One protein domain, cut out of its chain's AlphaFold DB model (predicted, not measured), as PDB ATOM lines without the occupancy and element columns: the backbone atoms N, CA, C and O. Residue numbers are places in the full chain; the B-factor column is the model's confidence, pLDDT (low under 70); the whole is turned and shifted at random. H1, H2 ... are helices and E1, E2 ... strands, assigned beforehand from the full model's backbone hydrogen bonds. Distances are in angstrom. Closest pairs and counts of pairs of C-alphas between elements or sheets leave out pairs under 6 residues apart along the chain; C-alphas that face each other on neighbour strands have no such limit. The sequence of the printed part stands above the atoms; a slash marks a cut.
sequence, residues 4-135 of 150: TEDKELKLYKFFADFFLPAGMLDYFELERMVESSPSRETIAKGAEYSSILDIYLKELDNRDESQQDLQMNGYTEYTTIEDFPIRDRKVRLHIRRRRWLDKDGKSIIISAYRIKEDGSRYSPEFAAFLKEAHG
ATOM      1  N   THR A   4      -7.051  43.605 -18.436       73.50
ATOM      2  CA  THR A   4      -6.580  42.374 -19.076       73.50
ATOM      3  C   THR A   4      -7.708  41.633 -19.798       73.50
ATOM      4  O   THR A   4      -7.519  41.237 -20.946       73.50
ATOM      5  N   GLU A   5      -8.885  41.516 -19.174       73.62
ATOM      6  CA  GLU A   5     -10.069  40.873 -19.774       73.62
ATOM      7  C   GLU A   5     -10.565  41.632 -21.015       73.62
ATOM      8  O   GLU A   5     -10.945  41.022 -22.011       73.62
ATOM      9  N   ASP A   6     -10.511  42.968 -20.994       81.81
ATOM     10  CA  ASP A   6     -10.888  43.802 -22.145       81.81
ATOM     11  C   ASP A   6      -9.955  43.585 -23.352       81.81
ATOM     12  O   ASP A   6     -10.402  43.494 -24.498       81.81
ATOM     13  N   LYS A   7      -8.644  43.445 -23.108       86.69
ATOM     14  CA  LYS A   7      -7.661  43.185 -24.168       86.69
ATOM     15  C   LYS A   7      -7.820  41.789 -24.774       86.69
ATOM     16  O   LYS A   7      -7.695  41.637 -25.989       86.69
ATOM     17  N   GLU A   8      -8.080  40.786 -23.944       87.88
ATOM     18  CA  GLU A   8      -8.324  39.413 -24.386       87.88
ATOM     19  C   GLU A   8      -9.587  39.328 -25.253       87.88
ATOM     20  O   GLU A   8      -9.543  38.792 -26.360       87.88
ATOM     21  N   LEU A   9     -10.685  39.949 -24.815       87.31
ATOM     22  CA  LEU A   9     -11.935  39.948 -25.569       87.31
ATOM     23  C   LEU A   9     -11.802  40.670 -26.916       87.31
ATOM     24  O   LEU A   9     -12.353  40.212 -27.916       87.31
ATOM     25  N   LYS A  10     -11.020  41.756 -26.978       89.81
ATOM     26  CA  LYS A  10     -10.676  42.422 -28.247       89.81
ATOM     27  C   LYS A  10      -9.922  41.498 -29.197       89.81
ATOM     28  O   LYS A  10     -10.209  41.501 -30.393       89.81
ATOM     29  N   LEU A  11      -8.987  40.701 -28.680       91.25
ATOM     30  CA  LEU A  11      -8.254  39.725 -29.482       91.25
ATOM     31  C   LEU A  11      -9.183  38.613 -29.989       91.25
ATOM     32  O   LEU A  11      -9.150  38.286 -31.172       91.25
ATOM     33  N   TYR A  12     -10.050  38.075 -29.129       92.12
ATOM     34  CA  TYR A  12     -11.044  37.088 -29.549       92.12
ATOM     35  C   TYR A  12     -12.018  37.651 -30.574       92.12
ATOM     36  O   TYR A  12     -12.302  36.977 -31.557       92.12
ATOM     37  N   LYS A  13     -12.470  38.898 -30.406       90.00
ATOM     38  CA  LYS A  13     -13.330  39.573 -31.379       90.00
ATOM     39  C   LYS A  13     -12.640  39.700 -32.738       90.00
ATOM     40  O   LYS A  13     -13.265  39.401 -33.746       90.00
ATOM     41  N   PHE A  14     -11.362  40.087 -32.755       91.38
ATOM     42  CA  PHE A  14     -10.575  40.153 -33.987       91.38
ATOM     43  C   PHE A  14     -10.537  38.803 -34.708       91.38
ATOM     44  O   PHE A  14     -10.771  38.760 -35.907       91.38
ATOM     45  N   PHE A  15     -10.291  37.700 -33.995       91.12
ATOM     46  CA  PHE A  15     -10.277  36.375 -34.617       91.12
ATOM     47  C   PHE A  15     -11.669  35.880 -35.023       91.12
ATOM     48  O   PHE A  15     -11.790  35.258 -36.073       91.12
ATOM     49  N   ALA A  16     -12.702  36.171 -34.228       90.75
ATOM     50  CA  ALA A  16     -14.088  35.803 -34.516       90.75
ATOM     51  C   ALA A  16     -14.563  36.359 -35.861       90.75
ATOM     52  O   ALA A  16     -15.234  35.665 -36.619       90.75
ATOM     53  N   ASP A  17     -14.168  37.593 -36.175       89.44
ATOM     54  CA  ASP A  17     -14.542  38.289 -37.407       89.44
ATOM     55  C   ASP A  17     -14.053  37.583 -38.687       89.44
ATOM     56  O   ASP A  17     -14.619  37.777 -39.756       89.44
ATOM     57  N   PHE A  18     -13.040  36.709 -38.599       88.44
ATOM     58  CA  PHE A  18     -12.562  35.945 -39.759       88.44
ATOM     59  C   PHE A  18     -13.480  34.794 -40.170       88.44
ATOM     60  O   PHE A  18     -13.368  34.319 -41.300       88.44
ATOM     61  N   PHE A  19     -14.308  34.279 -39.259       86.94
ATOM     62  CA  PHE A  19     -15.078  33.056 -39.506       86.94
ATOM     63  C   PHE A  19     -16.559  33.163 -39.153       86.94
ATOM     64  O   PHE A  19     -17.339  32.343 -39.628       86.94
ATOM     65  N   LEU A  20     -16.971  34.156 -38.363       88.12
ATOM     66  CA  LEU A  20     -18.387  34.464 -38.208       88.12
ATOM     67  C   LEU A  20     -18.943  35.076 -39.506       88.12
ATOM     68  O   LEU A  20     -18.206  35.743 -40.238       88.12
ATOM     69  N   PRO A  21     -20.246  34.898 -39.793       84.88
ATOM     70  CA  PRO A  21     -20.882  35.535 -40.937       84.88
ATOM     71  C   PRO A  21     -20.623  37.043 -40.981       84.88
ATOM     72  O   PRO A  21     -20.738  37.742 -39.970       84.88
ATOM     73  N   ALA A  22     -20.325  37.559 -42.175       82.62
ATOM     74  CA  ALA A  22     -20.076  38.984 -42.366       82.62
ATOM     75  C   ALA A  22     -21.267  39.818 -41.862       82.62
ATOM     76  O   ALA A  22     -22.419  39.549 -42.223       82.62
ATOM     77  N   GLY A  23     -20.974  40.829 -41.040       81.50
ATOM     78  CA  GLY A  23     -21.967  41.700 -40.406       81.50
ATOM     79  C   GLY A  23     -22.584  41.148 -39.116       81.50
ATOM     80  O   GLY A  23     -23.348  41.856 -38.468       81.50
ATOM     81  N   MET A  24     -22.250  39.928 -38.678       86.06
ATOM     82  CA  MET A  24     -22.778  39.382 -37.420       86.06
ATOM     83  C   MET A  24     -22.386  40.248 -36.213       86.06
ATOM     84  O   MET A  24     -23.214  40.527 -35.343       86.06
ATOM     85  N   LEU A  25     -21.139  40.722 -36.182       89.50
ATOM     86  CA  LEU A  25     -20.619  41.556 -35.097       89.50
ATOM     87  C   LEU A  25     -21.096  43.020 -35.149       89.50
ATOM     88  O   LEU A  25     -20.789  43.779 -34.228       89.50
ATOM     89  N   ASP A  26     -21.874  43.403 -36.172       87.31
ATOM     90  CA  ASP A  26     -22.597  44.682 -36.208       87.31
ATOM     91  C   ASP A  26     -23.815  44.648 -35.267       87.31
ATOM     92  O   ASP A  26     -24.206  45.676 -34.721       87.31
ATOM     93  N   TYR A  27     -24.405  43.463 -35.062       86.69
ATOM     94  CA  TYR A  27     -25.629  43.269 -34.274       86.69
ATOM     95  C   TYR A  27     -25.384  42.587 -32.931       86.69
ATOM     96  O   TYR A  27     -26.208  42.708 -32.018       86.69
ATOM     97  N   PHE A  28     -24.273  41.861 -32.807       90.94
ATOM     98  CA  PHE A  28     -23.937  41.073 -31.633       90.94
ATOM     99  C   PHE A  28     -22.555  41.429 -31.090       90.94
ATOM    100  O   PHE A  28     -21.582  41.589 -31.822       90.94
ATOM    101  N   GLU A  29     -22.457  41.490 -29.768       93.12
ATOM    102  CA  GLU A  29     -21.196  41.611 -29.055       93.12
ATOM    103  C   GLU A  29     -20.734  40.238 -28.572       93.12
ATOM    104  O   GLU A  29     -21.499  39.493 -27.951       93.12
ATOM    105  N   LEU A  30     -19.458  39.937 -28.818       94.81
ATOM    106  CA  LEU A  30     -18.782  38.803 -28.209       94.81
ATOM    107  C   LEU A  30     -18.678  39.023 -26.703       94.81
ATOM    108  O   LEU A  30     -18.078  39.993 -26.255       94.81
ATOM    109  N   GLU A  31     -19.233  38.103 -25.925       94.00
ATOM    110  CA  GLU A  31     -19.156  38.150 -24.467       94.00
ATOM    111  C   GLU A  31     -18.006  37.324 -23.921       94.00
ATOM    112  O   GLU A  31     -17.332  37.738 -22.981       94.00
ATOM    113  N   ARG A  32     -17.816  36.129 -24.486       94.00
ATOM    114  CA  ARG A  32     -16.743  35.206 -24.120       94.00
ATOM    115  C   ARG A  32     -16.619  34.094 -25.153       94.00
ATOM    116  O   ARG A  32     -17.580  33.763 -25.848       94.00
ATOM    117  N   MET A  33     -15.452  33.468 -25.166       93.56
ATOM    118  CA  MET A  33     -15.206  32.205 -25.850       93.56
ATOM    119  C   MET A  33     -14.683  31.195 -24.841       93.56
ATOM    120  O   MET A  33     -13.890  31.544 -23.968       93.56
ATOM    121  N   VAL A  34     -15.153  29.957 -24.939       93.44
ATOM    122  CA  VAL A  34     -14.747  28.866 -24.055       93.44
ATOM    123  C   VAL A  34     -14.497  27.631 -24.900       93.44
ATOM    124  O   VAL A  34     -15.329  27.255 -25.717       93.44
ATOM    125  N   GLU A  35     -13.361  26.983 -24.687       93.31
ATOM    126  CA  GLU A  35     -13.113  25.652 -25.227       93.31
ATOM    127  C   GLU A  35     -13.445  24.605 -24.162       93.31
ATOM    128  O   GLU A  35     -13.048  24.733 -23.000       93.31
ATOM    129  N   SER A  36     -14.182  23.567 -24.547       91.06
ATOM    130  CA  SER A  36     -14.534  22.456 -23.670       91.06
ATOM    131  C   SER A  36     -14.283  21.108 -24.342       91.06
ATOM    132  O   SER A  36     -14.294  20.978 -25.566       91.06
ATOM    133  N   SER A  37     -14.023  20.076 -23.539       88.56
ATOM    134  CA  SER A  37     -13.924  18.709 -24.055       88.56
ATOM    135  C   SER A  37     -15.321  18.138 -24.332       88.56
ATOM    136  O   SER A  37     -16.259  18.438 -23.585       88.56
ATOM    137  N   PRO A  38     -15.482  17.269 -25.346       85.94
ATOM    138  CA  PRO A  38     -16.745  16.584 -25.582       85.94
ATOM    139  C   PRO A  38     -17.165  15.763 -24.356       85.94
ATOM    140  O   PRO A  38     -16.332  15.206 -23.636       85.94
ATOM    141  N   SER A  39     -18.472  15.660 -24.119       84.00
ATOM    142  CA  SER A  39     -18.981  14.854 -23.006       84.00
ATOM    143  C   SER A  39     -18.676  13.363 -23.210       84.00
ATOM    144  O   SER A  39     -18.563  12.893 -24.345       84.00
ATOM    145  N   ARG A  40     -18.615  12.581 -22.121       80.62
ATOM    146  CA  ARG A  40     -18.445  11.114 -22.199       80.62
ATOM    147  C   ARG A  40     -19.505  10.444 -23.073       80.62
ATOM    148  O   ARG A  40     -19.195   9.490 -23.773       80.62
ATOM    149  N   GLU A  41     -20.734  10.953 -23.045       77.69
ATOM    150  CA  GLU A  41     -21.826  10.458 -23.885       77.69
ATOM    151  C   GLU A  41     -21.568  10.749 -25.369       77.69
ATOM    152  O   GLU A  41     -21.744   9.873 -26.212       77.69
ATOM    153  N   THR A  42     -21.098  11.959 -25.688       74.31
ATOM    154  CA  THR A  42     -20.720  12.345 -27.055       74.31
ATOM    155  C   THR A  42     -19.586  11.457 -27.568       74.31
ATOM    156  O   THR A  42     -19.661  10.964 -28.688       74.31
ATOM    157  N   ILE A  43     -18.575  11.187 -26.734       77.44
ATOM    158  CA  ILE A  43     -17.456  10.288 -27.062       77.44
ATOM    159  C   ILE A  43     -17.955   8.862 -27.313       77.44
ATOM    160  O   ILE A  43     -17.584   8.255 -28.314       77.44
ATOM    161  N   ALA A  44     -18.836   8.337 -26.456       73.06
ATOM    162  CA  ALA A  44     -19.405   6.996 -26.604       73.06
ATOM    163  C   ALA A  44     -20.260   6.831 -27.875       73.06
ATOM    164  O   ALA A  44     -20.370   5.727 -28.401       73.06
ATOM    165  N   LYS A  45     -20.827   7.929 -28.391       76.00
ATOM    166  CA  LYS A  45     -21.530   7.986 -29.683       76.00
ATOM    167  C   LYS A  45     -20.586   8.147 -30.887       76.00
ATOM    168  O   LYS A  45     -21.068   8.332 -31.998       76.00
ATOM    169  N   GLY A  46     -19.271   8.051 -30.674       69.94
ATOM    170  CA  GLY A  46     -18.258   8.142 -31.724       69.94
ATOM    171  C   GLY A  46     -17.865   9.577 -32.064       69.94
ATOM    172  O   GLY A  46     -17.745   9.888 -33.241       69.94
ATOM    173  N   ALA A  47     -17.709  10.452 -31.059       67.31
ATOM    174  CA  ALA A  47     -17.357  11.861 -31.270       67.31
ATOM    175  C   ALA A  47     -16.235  12.036 -32.308       67.31
ATOM    176  O   ALA A  47     -15.106  11.604 -32.090       67.31
ATOM    177  N   GLU A  48     -16.552  12.729 -33.400       77.50
ATOM    178  CA  GLU A  48     -15.602  13.049 -34.474       77.50
ATOM    179  C   GLU A  48     -14.714  14.261 -34.137       77.50
ATOM    180  O   GLU A  48     -13.748  14.545 -34.841       77.50
ATOM    181  N   TYR A  49     -15.023  14.967 -33.045       84.19
ATOM    182  CA  TYR A  49     -14.373  16.216 -32.651       84.19
ATOM    183  C   TYR A  49     -13.532  16.044 -31.385       84.19
ATOM    184  O   TYR A  49     -13.965  15.402 -30.425       84.19
ATOM    185  N   SER A  50     -12.353  16.667 -31.357       87.50
ATOM    186  CA  SER A  50     -11.436  16.652 -30.207       87.50
ATOM    187  C   SER A  50     -11.851  17.634 -29.105       87.50
ATOM    188  O   SER A  50     -11.542  17.432 -27.930       87.50
ATOM    189  N   SER A  51     -12.572  18.691 -29.481       91.88
ATOM    190  CA  SER A  51     -12.999  19.785 -28.608       91.88
ATOM    191  C   SER A  51     -14.260  20.467 -29.142       91.88
ATOM    192  O   SER A  51     -14.683  20.257 -30.285       91.88
ATOM    193  N   ILE A  52     -14.876  21.277 -28.286       93.56
ATOM    194  CA  ILE A  52     -16.021  22.122 -28.599       93.56
ATOM    195  C   ILE A  52     -15.626  23.572 -28.315       93.56
ATOM    196  O   ILE A  52     -15.214  23.895 -27.202       93.56
ATOM    197  N   LEU A  53     -15.764  24.436 -29.317       94.62
ATOM    198  CA  LEU A  53     -15.632  25.880 -29.186       94.62
ATOM    199  C   LEU A  53     -17.018  26.490 -28.957       94.62
ATOM    200  O   LEU A  53     -17.862  26.505 -29.853       94.62
ATOM    201  N   ASP A  54     -17.235  26.999 -27.751       94.94
ATOM    202  CA  ASP A  54     -18.444  27.699 -27.340       94.94
ATOM    203  C   ASP A  54     -18.233  29.212 -27.421       94.94
ATOM    204  O   ASP A  54     -17.434  29.791 -26.678       94.94
ATOM    205  N   ILE A  55     -18.972  29.864 -28.315       94.75
ATOM    206  CA  ILE A  55     -18.902  31.307 -28.550       94.75
ATOM    207  C   ILE A  55     -20.181  31.936 -28.016       94.75
ATOM    208  O   ILE A  55     -21.273  31.596 -28.459       94.75
ATOM    209  N   TYR A  56     -20.055  32.852 -27.058       95.38
ATOM    210  CA  TYR A  56     -21.196  33.507 -26.430       95.38
ATOM    211  C   TYR A  56     -21.356  34.921 -26.971       95.38
ATOM    212  O   TYR A  56     -20.429  35.731 -26.907       95.38
ATOM    213  N   LEU A  57     -22.550  35.203 -27.475       94.06
ATOM    214  CA  LEU A  57     -22.918  36.441 -28.139       94.06
ATOM    215  C   LEU A  57     -24.156  37.031 -27.461       94.06
ATOM    216  O   LEU A  57     -25.139  36.330 -27.203       94.06
ATOM    217  N   LYS A  58     -24.137  38.342 -27.223       94.00
ATOM    218  CA  LYS A  58     -25.331  39.097 -26.822       94.00
ATOM    219  C   LYS A  58     -25.689  40.134 -27.864       94.00
ATOM    220  O   LYS A  58     -24.820  40.761 -28.456       94.00
ATOM    221  N   GLU A  59     -26.981  40.345 -28.046       91.31
ATOM    222  CA  GLU A  59     -27.490  41.373 -28.947       91.31
ATOM    223  C   GLU A  59     -27.153  42.786 -28.432       91.31
ATOM    224  O   GLU A  59     -27.389  43.139 -27.266       91.31
ATOM    225  N   LEU A  60     -26.588  43.602 -29.320       91.50
ATOM    226  CA  LEU A  60     -26.346  45.022 -29.091       91.50
ATOM    227  C   LEU A  60     -27.668  45.798 -28.985       91.50
ATOM    228  O   LEU A  60     -28.757  45.277 -29.234       91.50
ATOM    229  N   ASP A  61     -27.588  47.056 -28.553       90.25
ATOM    230  CA  ASP A  61     -28.729  47.961 -28.682       90.25
ATOM    231  C   ASP A  61     -28.840  48.399 -30.146       90.25
ATOM    232  O   ASP A  61     -28.124  49.288 -30.590       90.25
ATOM    233  N   ASN A  62     -29.715  47.722 -30.885       84.00
ATOM    234  CA  ASN A  62     -29.949  47.964 -32.307       84.00
ATOM    235  C   ASN A  62     -31.251  48.754 -32.547       84.00
ATOM    236  O   ASN A  62     -31.894  48.587 -33.583       84.00
ATOM    237  N   ARG A  63     -31.698  49.533 -31.554       86.25
ATOM    238  CA  ARG A  63     -32.911  50.351 -31.663       86.25
ATOM    239  C   ARG A  63     -32.706  51.534 -32.595       86.25
ATOM    240  O   ARG A  63     -31.660  52.177 -32.569       86.25
ATOM    241  N   ASP A  64     -33.749  51.861 -33.346       84.56
ATOM    242  CA  ASP A  64     -33.823  53.119 -34.087       84.56
ATOM    243  C   ASP A  64     -34.282  54.288 -33.185       84.56
ATOM    244  O   ASP A  64     -34.582  54.123 -31.995       84.56
ATOM    245  N   GLU A  65     -34.322  55.504 -33.736       83.94
ATOM    246  CA  GLU A  65     -34.759  56.701 -33.003       83.94
ATOM    247  C   GLU A  65     -36.220  56.616 -32.526       83.94
ATOM    248  O   GLU A  65     -36.571  57.186 -31.493       83.94
ATOM    249  N   SER A  66     -37.072  55.865 -33.232       85.19
ATOM    250  CA  SER A  66     -38.489  55.707 -32.885       85.19
ATOM    251  C   SER A  66     -38.725  54.774 -31.692       85.19
ATOM    252  O   SER A  66     -39.824  54.748 -31.147       85.19
ATOM    253  N   GLN A  67     -37.694  54.035 -31.272       85.62
ATOM    254  CA  GLN A  67     -37.748  53.006 -30.228       85.62
ATOM    255  C   GLN A  67     -37.049  53.427 -28.922       85.62
ATOM    256  O   GLN A  67     -36.842  52.612 -28.014       85.62
ATOM    257  N   GLN A  68     -36.640  54.693 -28.809       85.94
ATOM    258  CA  GLN A  68     -35.881  55.199 -27.657       85.94
ATOM    259  C   GLN A  68     -36.700  55.277 -26.362       85.94
ATOM    260  O   GLN A  68     -36.133  55.332 -25.273       85.94
ATOM    261  N   ASP A  69     -38.026  55.239 -26.465       90.12
ATOM    262  CA  ASP A  69     -38.962  55.194 -25.341       90.12
ATOM    263  C   ASP A  69     -39.007  53.832 -24.626       90.12
ATOM    264  O   ASP A  69     -39.505  53.744 -23.501       90.12
ATOM    265  N   LEU A  70     -38.460  52.783 -25.241       90.75
ATOM    266  CA  LEU A  70     -38.374  51.453 -24.653       90.75
ATOM    267  C   LEU A  70     -37.346  51.391 -23.519       90.75
ATOM    268  O   LEU A  70     -36.223  51.893 -23.628       90.75
ATOM    269  N   GLN A  71     -37.702  50.698 -22.438       92.81
ATOM    270  CA  GLN A  71     -36.827  50.533 -21.276       92.81
ATOM    271  C   GLN A  71     -36.095  49.192 -21.313       92.81
ATOM    272  O   GLN A  71     -36.635  48.184 -21.765       92.81
ATOM    273  N   MET A  72     -34.854  49.157 -20.822       91.00
ATOM    274  CA  MET A  72     -34.062  47.924 -20.786       91.00
ATOM    275  C   MET A  72     -34.714  46.875 -19.870       91.00
ATOM    276  O   MET A  72     -34.984  47.158 -18.707       91.00
ATOM    277  N   ASN A  73     -34.891  45.647 -20.372       93.44
ATOM    278  CA  ASN A  73     -35.475  44.519 -19.631       93.44
ATOM    279  C   ASN A  73     -34.552  43.286 -19.585       93.44
ATOM    280  O   ASN A  73     -34.999  42.136 -19.548       93.44
ATOM    281  N   GLY A  74     -33.240  43.517 -19.642       93.50
ATOM    282  CA  GLY A  74     -32.235  42.458 -19.645       93.50
ATOM    283  C   GLY A  74     -32.179  41.676 -20.961       93.50
ATOM    284  O   GLY A  74     -32.356  42.237 -22.041       93.50
ATOM    285  N   TYR A  75     -31.889  40.377 -20.861       93.31
ATOM    286  CA  TYR A  75     -31.690  39.486 -22.006       93.31
ATOM    287  C   TYR A  75     -32.544  38.228 -21.896       93.31
ATOM    288  O   TYR A  75     -33.013  37.880 -20.809       93.31
ATOM    289  N   THR A  76     -32.777  37.556 -23.016       90.50
ATOM    290  CA  THR A  76     -33.309  36.189 -23.031       90.50
ATOM    291  C   THR A  76     -32.304  35.205 -22.431       90.50
ATOM    292  O   THR A  76     -31.127  35.530 -22.250       90.50
ATOM    293  N   GLU A  77     -32.760  33.980 -22.187       91.06
ATOM    294  CA  GLU A  77     -31.852  32.841 -22.056       91.06
ATOM    295  C   GLU A  77     -31.075  32.623 -23.362       91.06
ATOM    296  O   GLU A  77     -31.465  33.126 -24.426       91.06
ATOM    297  N   TYR A  78     -29.966  31.890 -23.275       91.50
ATOM    298  CA  TYR A  78     -29.187  31.532 -24.453       91.50
ATOM    299  C   TYR A  78     -29.940  30.523 -25.321       91.50
ATOM    300  O   TYR A  78     -30.357  29.464 -24.853       91.50
ATOM    301  N   THR A  79     -30.034  30.832 -26.606       89.00
ATOM    302  CA  THR A  79     -30.318  29.869 -27.664       89.00
ATOM    303  C   THR A  79     -28.988  29.372 -28.216       89.00
ATOM    304  O   THR A  79     -28.122  30.176 -28.562       89.00
ATOM    305  N   THR A  80     -28.809  28.054 -28.281       89.81
ATOM    306  CA  THR A  80     -27.604  27.436 -28.845       89.81
ATOM    307  C   THR A  80     -27.864  27.004 -30.280       89.81
ATOM    308  O   THR A  80     -28.831  26.290 -30.536       89.81
ATOM    309  N   ILE A  81     -26.979  27.405 -31.184       87.06
ATOM    310  CA  ILE A  81     -26.971  27.019 -32.595       87.06
ATOM    311  C   ILE A  81     -25.666  26.280 -32.868       87.06
ATOM    312  O   ILE A  81     -24.609  26.674 -32.366       87.06
ATOM    313  N   GLU A  82     -25.740  25.186 -33.616       88.19
ATOM    314  CA  GLU A  82     -24.548  24.480 -34.075       88.19
ATOM    315  C   GLU A  82     -24.092  25.102 -35.391       88.19
ATOM    316  O   GLU A  82     -24.896  25.290 -36.294       88.19
ATOM    317  N   ASP A  83     -22.810  25.437 -35.483       87.50
ATOM    318  CA  ASP A  83     -22.224  26.003 -36.698       87.50
ATOM    319  C   ASP A  83     -21.276  24.984 -37.340       87.50
ATOM    320  O   ASP A  83     -20.953  23.939 -36.751       87.50
ATOM    321  N   PHE A  84     -20.816  25.280 -38.552       87.00
ATOM    322  CA  PHE A  84     -19.850  24.445 -39.241       87.00
ATOM    323  C   PHE A  84     -18.597  24.239 -38.378       87.00
ATOM    324  O   PHE A  84     -18.061  25.187 -37.794       87.00
ATOM    325  N   PRO A  85     -18.105  22.993 -38.281       89.56
ATOM    326  CA  PRO A  85     -16.928  22.705 -37.487       89.56
ATOM    327  C   PRO A  85     -15.703  23.421 -38.054       89.56
ATOM    328  O   PRO A  85     -15.487  23.482 -39.267       89.56
ATOM    329  N   ILE A  86     -14.851  23.915 -37.158       90.19
ATOM    330  CA  ILE A  86     -13.567  24.510 -37.522       90.19
ATOM    331  C   ILE A  86     -12.494  23.470 -37.237       90.19
ATOM    332  O   ILE A  86     -12.111  23.246 -36.088       90.19
ATOM    333  N   ARG A  87     -11.986  22.847 -38.306       90.38
ATOM    334  CA  ARG A  87     -11.054  21.711 -38.221       90.38
ATOM    335  C   ARG A  87     -11.685  20.569 -37.409       90.38
ATOM    336  O   ARG A  87     -12.797  20.159 -37.707       90.38
ATOM    337  N   ASP A  88     -10.995  20.064 -36.392       89.31
ATOM    338  CA  ASP A  88     -11.434  18.984 -35.504       89.31
ATOM    339  C   ASP A  88     -12.271  19.480 -34.311       89.31
ATOM    340  O   ASP A  88     -12.411  18.779 -33.305       89.31
ATOM    341  N   ARG A  89     -12.830  20.693 -34.406       90.19
ATOM    342  CA  ARG A  89     -13.566  21.350 -33.324       90.19
ATOM    343  C   ARG A  89     -15.012  21.572 -33.720       90.19
ATOM    344  O   ARG A  89     -15.292  22.224 -34.726       90.19
ATOM    345  N   LYS A  90     -15.930  21.096 -32.882       92.19
ATOM    346  CA  LYS A  90     -17.344  21.449 -33.004       92.19
ATOM    347  C   LYS A  90     -17.531  22.903 -32.580       92.19
ATOM    348  O   LYS A  90     -17.002  23.293 -31.543       92.19
ATOM    349  N   VAL A  91     -18.303  23.684 -33.328       92.38
ATOM    350  CA  VAL A  91     -18.595  25.081 -32.978       92.38
ATOM    351  C   VAL A  91     -20.042  25.204 -32.523       92.38
ATOM    352  O   VAL A  91     -20.953  24.656 -33.144       92.38
ATOM    353  N   ARG A  92     -20.254  25.906 -31.406       92.94
ATOM    354  CA  ARG A  92     -21.584  26.266 -30.911       92.94
ATOM    355  C   ARG A  92     -21.654  27.757 -30.637       92.94
ATOM    356  O   ARG A  92     -20.837  28.304 -29.894       92.94
ATOM    357  N   LEU A  93     -22.672  28.387 -31.200       93.00
ATOM    358  CA  LEU A  93     -22.986  29.789 -30.991       93.00
ATOM    359  C   LEU A  93     -24.098  29.876 -29.945       93.00
ATOM    360  O   LEU A  93     -25.210  29.403 -30.163       93.00
ATOM    361  N   HIS A  94     -23.796  30.462 -28.793       93.50
ATOM    362  CA  HIS A  94     -24.760  30.736 -27.730       93.50
ATOM    363  C   HIS A  94     -25.190  32.187 -27.831       93.50
ATOM    364  O   HIS A  94     -24.418  33.087 -27.502       93.50
ATOM    365  N   ILE A  95     -26.423  32.424 -28.258       90.75
ATOM    366  CA  ILE A  95     -26.934  33.772 -28.497       90.75
ATOM    367  C   ILE A  95     -28.026  34.103 -27.503       90.75
ATOM    368  O   ILE A  95     -28.971  33.341 -27.324       90.75
ATOM    369  N   ARG A  96     -27.927  35.281 -26.897       91.69
ATOM    370  CA  ARG A  96     -29.029  35.871 -26.140       91.69
ATOM    371  C   ARG A  96     -29.427  37.216 -26.713       91.69
ATOM    372  O   ARG A  96     -28.591  38.027 -27.114       91.69
ATOM    373  N   ARG A  97     -30.731  37.455 -26.728       90.19
ATOM    374  CA  ARG A  97     -31.344  38.643 -27.317       90.19
ATOM    375  C   ARG A  97     -31.709  39.654 -26.258       90.19
ATOM    376  O   ARG A  97     -31.957  39.283 -25.110       90.19
ATOM    377  N   ARG A  98     -31.773  40.921 -26.637       90.69
ATOM    378  CA  ARG A  98     -32.133  41.996 -25.725       90.69
ATOM    379  C   ARG A  98     -33.649  42.059 -25.567       90.69
ATOM    380  O   ARG A  98     -34.400  42.042 -26.542       90.69
ATOM    381  N   ARG A  99     -34.095  42.131 -24.316       92.06
ATOM    382  CA  ARG A  99     -35.495  42.352 -23.960       92.06
ATOM    383  C   ARG A  99     -35.705  43.814 -23.608       92.06
ATOM    384  O   ARG A  99     -34.859  44.448 -22.974       92.06
ATOM    385  N   TRP A 100     -36.875  44.303 -23.969       93.44
ATOM    386  CA  TRP A 100     -37.308  45.672 -23.747       93.44
ATOM    387  C   TRP A 100     -38.672  45.683 -23.063       93.44
ATOM    388  O   TRP A 100     -39.428  44.727 -23.215       93.44
ATOM    389  N   LEU A 101     -38.981  46.732 -22.310       93.38
ATOM    390  CA  LEU A 101     -40.335  47.024 -21.845       93.38
ATOM    391  C   LEU A 101     -40.926  48.126 -22.718       93.38
ATOM    392  O   LEU A 101     -40.274  49.152 -22.930       93.38
ATOM    393  N   ASP A 102     -42.141  47.905 -23.212       90.69
ATOM    394  CA  ASP A 102     -42.935  48.961 -23.834       90.69
ATOM    395  C   ASP A 102     -43.586  49.884 -22.790       90.69
ATOM    396  O   ASP A 102     -43.416  49.715 -21.579       90.69
ATOM    397  N   LYS A 103     -44.333  50.886 -23.268       90.38
ATOM    398  CA  LYS A 103     -45.020  51.877 -22.419       90.38
ATOM    399  C   LYS A 103     -46.045  51.255 -21.476       90.38
ATOM    400  O   LYS A 103     -46.323  51.834 -20.430       90.38
ATOM    401  N   ASP A 104     -46.568  50.089 -21.838       92.25
ATOM    402  CA  ASP A 104     -47.558  49.348 -21.064       92.25
ATOM    403  C   ASP A 104     -46.892  48.337 -20.111       92.25
ATOM    404  O   ASP A 104     -47.570  47.574 -19.422       92.25
ATOM    405  N   GLY A 105     -45.553  48.323 -20.044       89.69
ATOM    406  CA  GLY A 105     -44.778  47.426 -19.191       89.69
ATOM    407  C   GLY A 105     -44.699  45.992 -19.718       89.69
ATOM    408  O   GLY A 105     -44.336  45.076 -18.974       89.69
ATOM    409  N   LYS A 106     -45.026  45.756 -20.992       91.50
ATOM    410  CA  LYS A 106     -44.920  44.436 -21.611       91.50
ATOM    411  C   LYS A 106     -43.492  44.190 -22.082       91.50
ATOM    412  O   LYS A 106     -42.885  45.006 -22.770       91.50
ATOM    413  N   SER A 107     -42.974  43.004 -21.762       90.50
ATOM    414  CA  SER A 107     -41.685  42.549 -22.280       90.50
ATOM    415  C   SER A 107     -41.786  42.208 -23.766       90.50
ATOM    416  O   SER A 107     -42.535  41.309 -24.149       90.50
ATOM    417  N   ILE A 108     -40.970  42.860 -24.586       88.69
ATOM    418  CA  ILE A 108     -40.872  42.650 -26.030       88.69
ATOM    419  C   ILE A 108     -39.420  42.394 -26.455       88.69
ATOM    420  O   ILE A 108     -38.471  42.737 -25.750       88.69
ATOM    421  N   ILE A 109     -39.252  41.782 -27.626       85.25
ATOM    422  CA  ILE A 109     -37.971  41.651 -28.327       85.25
ATOM    423  C   ILE A 109     -38.151  42.338 -29.676       85.25
ATOM    424  O   ILE A 109     -39.135  42.089 -30.371       85.25
ATOM    425  N   ILE A 110     -37.215  43.204 -30.045       80.56
ATOM    426  CA  ILE A 110     -37.279  43.944 -31.304       80.56
ATOM    427  C   ILE A 110     -36.575  43.121 -32.376       80.56
ATOM    428  O   ILE A 110     -35.484  42.598 -32.151       80.56
ATOM    429  N   SER A 111     -37.180  42.988 -33.555       69.81
ATOM    430  CA  SER A 111     -36.465  42.463 -34.718       69.81
ATOM    431  C   SER A 111     -35.698  43.608 -35.369       69.81
ATOM    432  O   SER A 111     -36.234  44.317 -36.217       69.81
ATOM    433  N   ALA A 112     -34.456  43.816 -34.931       61.69
ATOM    434  CA  ALA A 112     -33.573  44.824 -35.513       61.69
ATOM    435  C   ALA A 112     -33.039  44.424 -36.900       61.69
ATOM    436  O   ALA A 112     -32.348  45.199 -37.557       61.69
ATOM    437  N   TYR A 113     -33.378  43.219 -37.368       63.41
ATOM    438  CA  TYR A 113     -32.887  42.663 -38.622       63.41
ATOM    439  C   TYR A 113     -33.737  43.091 -39.831       63.41
ATOM    440  O   TYR A 113     -34.089  42.277 -40.688       63.41
ATOM    441  N   ARG A 114     -34.097  44.377 -39.912       53.69
ATOM    442  CA  ARG A 114     -34.664  44.937 -41.143       53.69
ATOM    443  C   ARG A 114     -33.545  45.112 -42.168       53.69
ATOM    444  O   ARG A 114     -32.501  45.668 -41.841       53.69
ATOM    445  N   ILE A 115     -33.798  44.629 -43.390       51.69
ATOM    446  CA  ILE A 115     -32.957  44.812 -44.586       51.69
ATOM    447  C   ILE A 115     -32.360  46.224 -44.546       51.69
ATOM    448  O   ILE A 115     -33.117  47.181 -44.372       51.69
ATOM    449  N   LYS A 116     -31.026  46.339 -44.646       51.50
ATOM    450  CA  LYS A 116     -30.330  47.631 -44.595       51.50
ATOM    451  C   LYS A 116     -30.997  48.596 -45.588       51.50
ATOM    452  O   LYS A 116     -31.372  48.191 -46.690       51.50
ATOM    453  N   GLU A 117     -31.188  49.856 -45.190       40.97
ATOM    454  CA  GLU A 117     -31.919  50.872 -45.978       40.97
ATOM    455  C   GLU A 117     -31.315  51.126 -47.373       40.97
ATOM    456  O   GLU A 117     -31.989  51.646 -48.257       40.97
ATOM    457  N   ASP A 118     -30.070  50.704 -47.605       48.03
ATOM    458  CA  ASP A 118     -29.382  50.757 -48.898       48.03
ATOM    459  C   ASP A 118     -29.767  49.618 -49.868       48.03
ATOM    460  O   ASP A 118     -29.227  49.529 -50.972       48.03
ATOM    461  N   GLY A 119     -30.688  48.728 -49.479       42.56
ATOM    462  CA  GLY A 119     -31.094  47.569 -50.276       42.56
ATOM    463  C   GLY A 119     -30.082  46.419 -50.260       42.56
ATOM    464  O   GLY A 119     -30.311  45.404 -50.930       42.56
ATOM    465  N   SER A 120     -28.990  46.525 -49.491       52.41
ATOM    466  CA  SER A 120     -28.068  45.413 -49.286       52.41
ATOM    467  C   SER A 120     -28.737  44.357 -48.404       52.41
ATOM    468  O   SER A 120     -29.108  44.565 -47.245       52.41
ATOM    469  N   ARG A 121     -28.963  43.185 -49.002       56.78
ATOM    470  CA  ARG A 121     -29.416  42.004 -48.265       56.78
ATOM    471  C   ARG A 121     -28.331  41.626 -47.257       56.78
ATOM    472  O   ARG A 121     -27.145  41.814 -47.529       56.78
ATOM    473  N   TYR A 122     -28.731  41.063 -46.118       66.56
ATOM    474  CA  TYR A 122     -27.797  40.359 -45.238       66.56
ATOM    475  C   TYR A 122     -26.923  39.402 -46.042       66.56
ATOM    476  O   TYR A 122     -27.379  38.867 -47.062       66.56
ATOM    477  N   SER A 123     -25.699  39.154 -45.565       67.62
ATOM    478  CA  SER A 123     -24.925  38.033 -46.093       67.62
ATOM    479  C   SER A 123     -25.817  36.780 -46.042       67.62
ATOM    480  O   SER A 123     -26.559  36.606 -45.064       67.62
ATOM    481  N   PRO A 124     -25.865  35.953 -47.103       69.69
ATOM    482  CA  PRO A 124     -26.714  34.762 -47.135       69.69
ATOM    483  C   PRO A 124     -26.555  33.882 -45.890       69.69
ATOM    484  O   PRO A 124     -27.534  33.335 -45.382       69.69
ATOM    485  N   GLU A 125     -25.335  33.819 -45.366       68.44
ATOM    486  CA  GLU A 125     -24.941  33.087 -44.169       68.44
ATOM    487  C   GLU A 125     -25.566  33.702 -42.912       68.44
ATOM    488  O   GLU A 125     -26.144  32.988 -42.094       68.44
ATOM    489  N   PHE A 126     -25.545  35.032 -42.778       72.25
ATOM    490  CA  PHE A 126     -26.191  35.712 -41.654       72.25
ATOM    491  C   PHE A 126     -27.721  35.635 -41.738       72.25
ATOM    492  O   PHE A 126     -28.393  35.447 -40.726       72.25
ATOM    493  N   ALA A 127     -28.295  35.704 -42.943       69.94
ATOM    494  CA  ALA A 127     -29.726  35.484 -43.135       69.94
ATOM    495  C   ALA A 127     -30.136  34.057 -42.740       69.94
ATOM    496  O   ALA A 127     -31.150  33.880 -42.068       69.94
ATOM    497  N   ALA A 128     -29.356  33.046 -43.139       69.50
ATOM    498  CA  ALA A 128     -29.581  31.653 -42.757       69.50
ATOM    499  C   ALA A 128     -29.492  31.465 -41.236       69.50
ATOM    500  O   ALA A 128     -30.392  30.877 -40.639       69.50
ATOM    501  N   PHE A 129     -28.483  32.069 -40.609       72.44
ATOM    502  CA  PHE A 129     -28.331  32.095 -39.160       72.44
ATOM    503  C   PHE A 129     -29.565  32.671 -38.451       72.44
ATOM    504  O   PHE A 129     -30.086  32.064 -37.520       72.44
ATOM    505  N   LEU A 130     -30.088  33.816 -38.908       71.19
ATOM    506  CA  LEU A 130     -31.277  34.428 -38.307       71.19
ATOM    507  C   LEU A 130     -32.520  33.533 -38.426       71.19
ATOM    508  O   LEU A 130     -33.350  33.523 -37.517       71.19
ATOM    509  N   LYS A 131     -32.656  32.760 -39.511       71.00
ATOM    510  CA  LYS A 131     -33.751  31.784 -39.650       71.00
ATOM    511  C   LYS A 131     -33.661  30.697 -38.595       71.00
ATOM    512  O   LYS A 131     -34.665  30.381 -37.967       71.00
ATOM    513  N   GLU A 132     -32.471  30.147 -38.392       66.25
ATOM    514  CA  GLU A 132     -32.234  29.084 -37.420       66.25
ATOM    515  C   GLU A 132     -32.373  29.594 -35.977       66.25
ATOM    516  O   GLU A 132     -33.028  28.961 -35.151       66.25
ATOM    517  N   ALA A 133     -31.867  30.799 -35.699       63.00
ATOM    518  CA  ALA A 133     -31.944  31.451 -34.392       63.00
ATOM    519  C   ALA A 133     -33.365  31.878 -33.987       63.00
ATOM    520  O   ALA A 133     -33.650  32.035 -32.795       63.00
ATOM    521  N   HIS A 134     -34.240  32.154 -34.958       58.03
ATOM    522  CA  HIS A 134     -35.545  32.774 -34.703       58.03
ATOM    523  C   HIS A 134     -36.750  31.983 -35.214       58.03
ATOM    524  O   HIS A 134     -37.877  32.402 -34.957       58.03
ATOM    525  N   GLY A 135     -36.558  30.893 -35.964       49.62
ATOM    526  CA  GLY A 135     -37.651  30.247 -36.698       49.62
ATOM    527  C   GLY A 135     -38.349  31.197 -37.682       49.62
ATOM    528  O   GLY A 135     -39.514  30.987 -38.017       49.62
TER     529      GLY A 135
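This is residues 4 to 135 of the 150 residues of an uncharacterized protein of Prevotella multisaccharivorax DSM 17128 (UniProt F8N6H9). What is the main shape? A strongly twisted slab of four strands, E1, E2, E5 and E4, forms a wall with H1 and H4 over the same face, and E5 runs on at one end into E6, which pairs with E3 as a small two-stranded extension. H1 crosses over E1 at one edge of the slab and H4 covers E5 and E4 towards the other edge, while H3 sticks out at one end and residues 116 to 121 stand free in a long loop. What is it made of? The printed part has 132 residues with four named helices and six named strands, in the order H1 H2 E1 H3 E2 E3 E4 E5 E6 H4, of mixed class; the large sheet is mixed and the small one antiparallel. It is only just compact, close to loose, with a radius of gyration of the C-alphas of 16.9 A and spans of 51 by 37 by 33 A.

Where does the first half run? H1 is residues 4 to 16, 18.4 A long, from C-alpha 4 at (-6.580, 42.374, -19.076). H2 is residues 24 to 27, E1 28 to 36 with 22.3 A, H3 40 to 44, and E2 51 to 59 with 26.0 A. And the rest? E3 is residues 71 to 75, E4 79 to 86 with 20.2 A, E5 89 to 96 with 22.4 A, E6 98 to 101, and H4 124 to 134 with 15.4 A, ending at C-alpha 134 at (-35.545, 32.774, -34.703).

How do the strands pair? E1, which bends by 57 degrees at residue 31, is antiparallel to E2, with N 31 and O 56 2.8 A apart; E2 is parallel to E5, with N 55 and O 92 at 2.9 A. The hairpin E4 and E5 is antiparallel, with N 81 and O 93 at 2.9 A, and so are E3 and E6, with N 73 and O 99 at 2.9 A. Where are the helices? H1 is on the sheet, over E1 and across the strands, closest by the C-alphas of Lys 13 and Leu 30 at 6.4 A. H4 is on the same face, along the strands over E5 and E4, closest to E4 by the C-alphas of Ala 133 and Ile 81 at 6.9 A; H2 only grazes the sheet and H3 is not on it. Are the helix backbones complete? In H1, H3 and H4 every O i to N i+4 pair is within hydrogen-bond range; H2 is too short for one.

How far does it reach? The two C-alphas farthest apart are those of Ala 44 and Ser 66, at 52.7 A, and the printed part has no cut. Which links are long? Those from E2 to E3, 11 residues, and from E6 to H4, 22 residues. Where is confidence low? Mean pLDDT of the printed part is 83.1, and residues 46 to 47, 111 to 125, 127 to 128 and 132 to 135 are under 70.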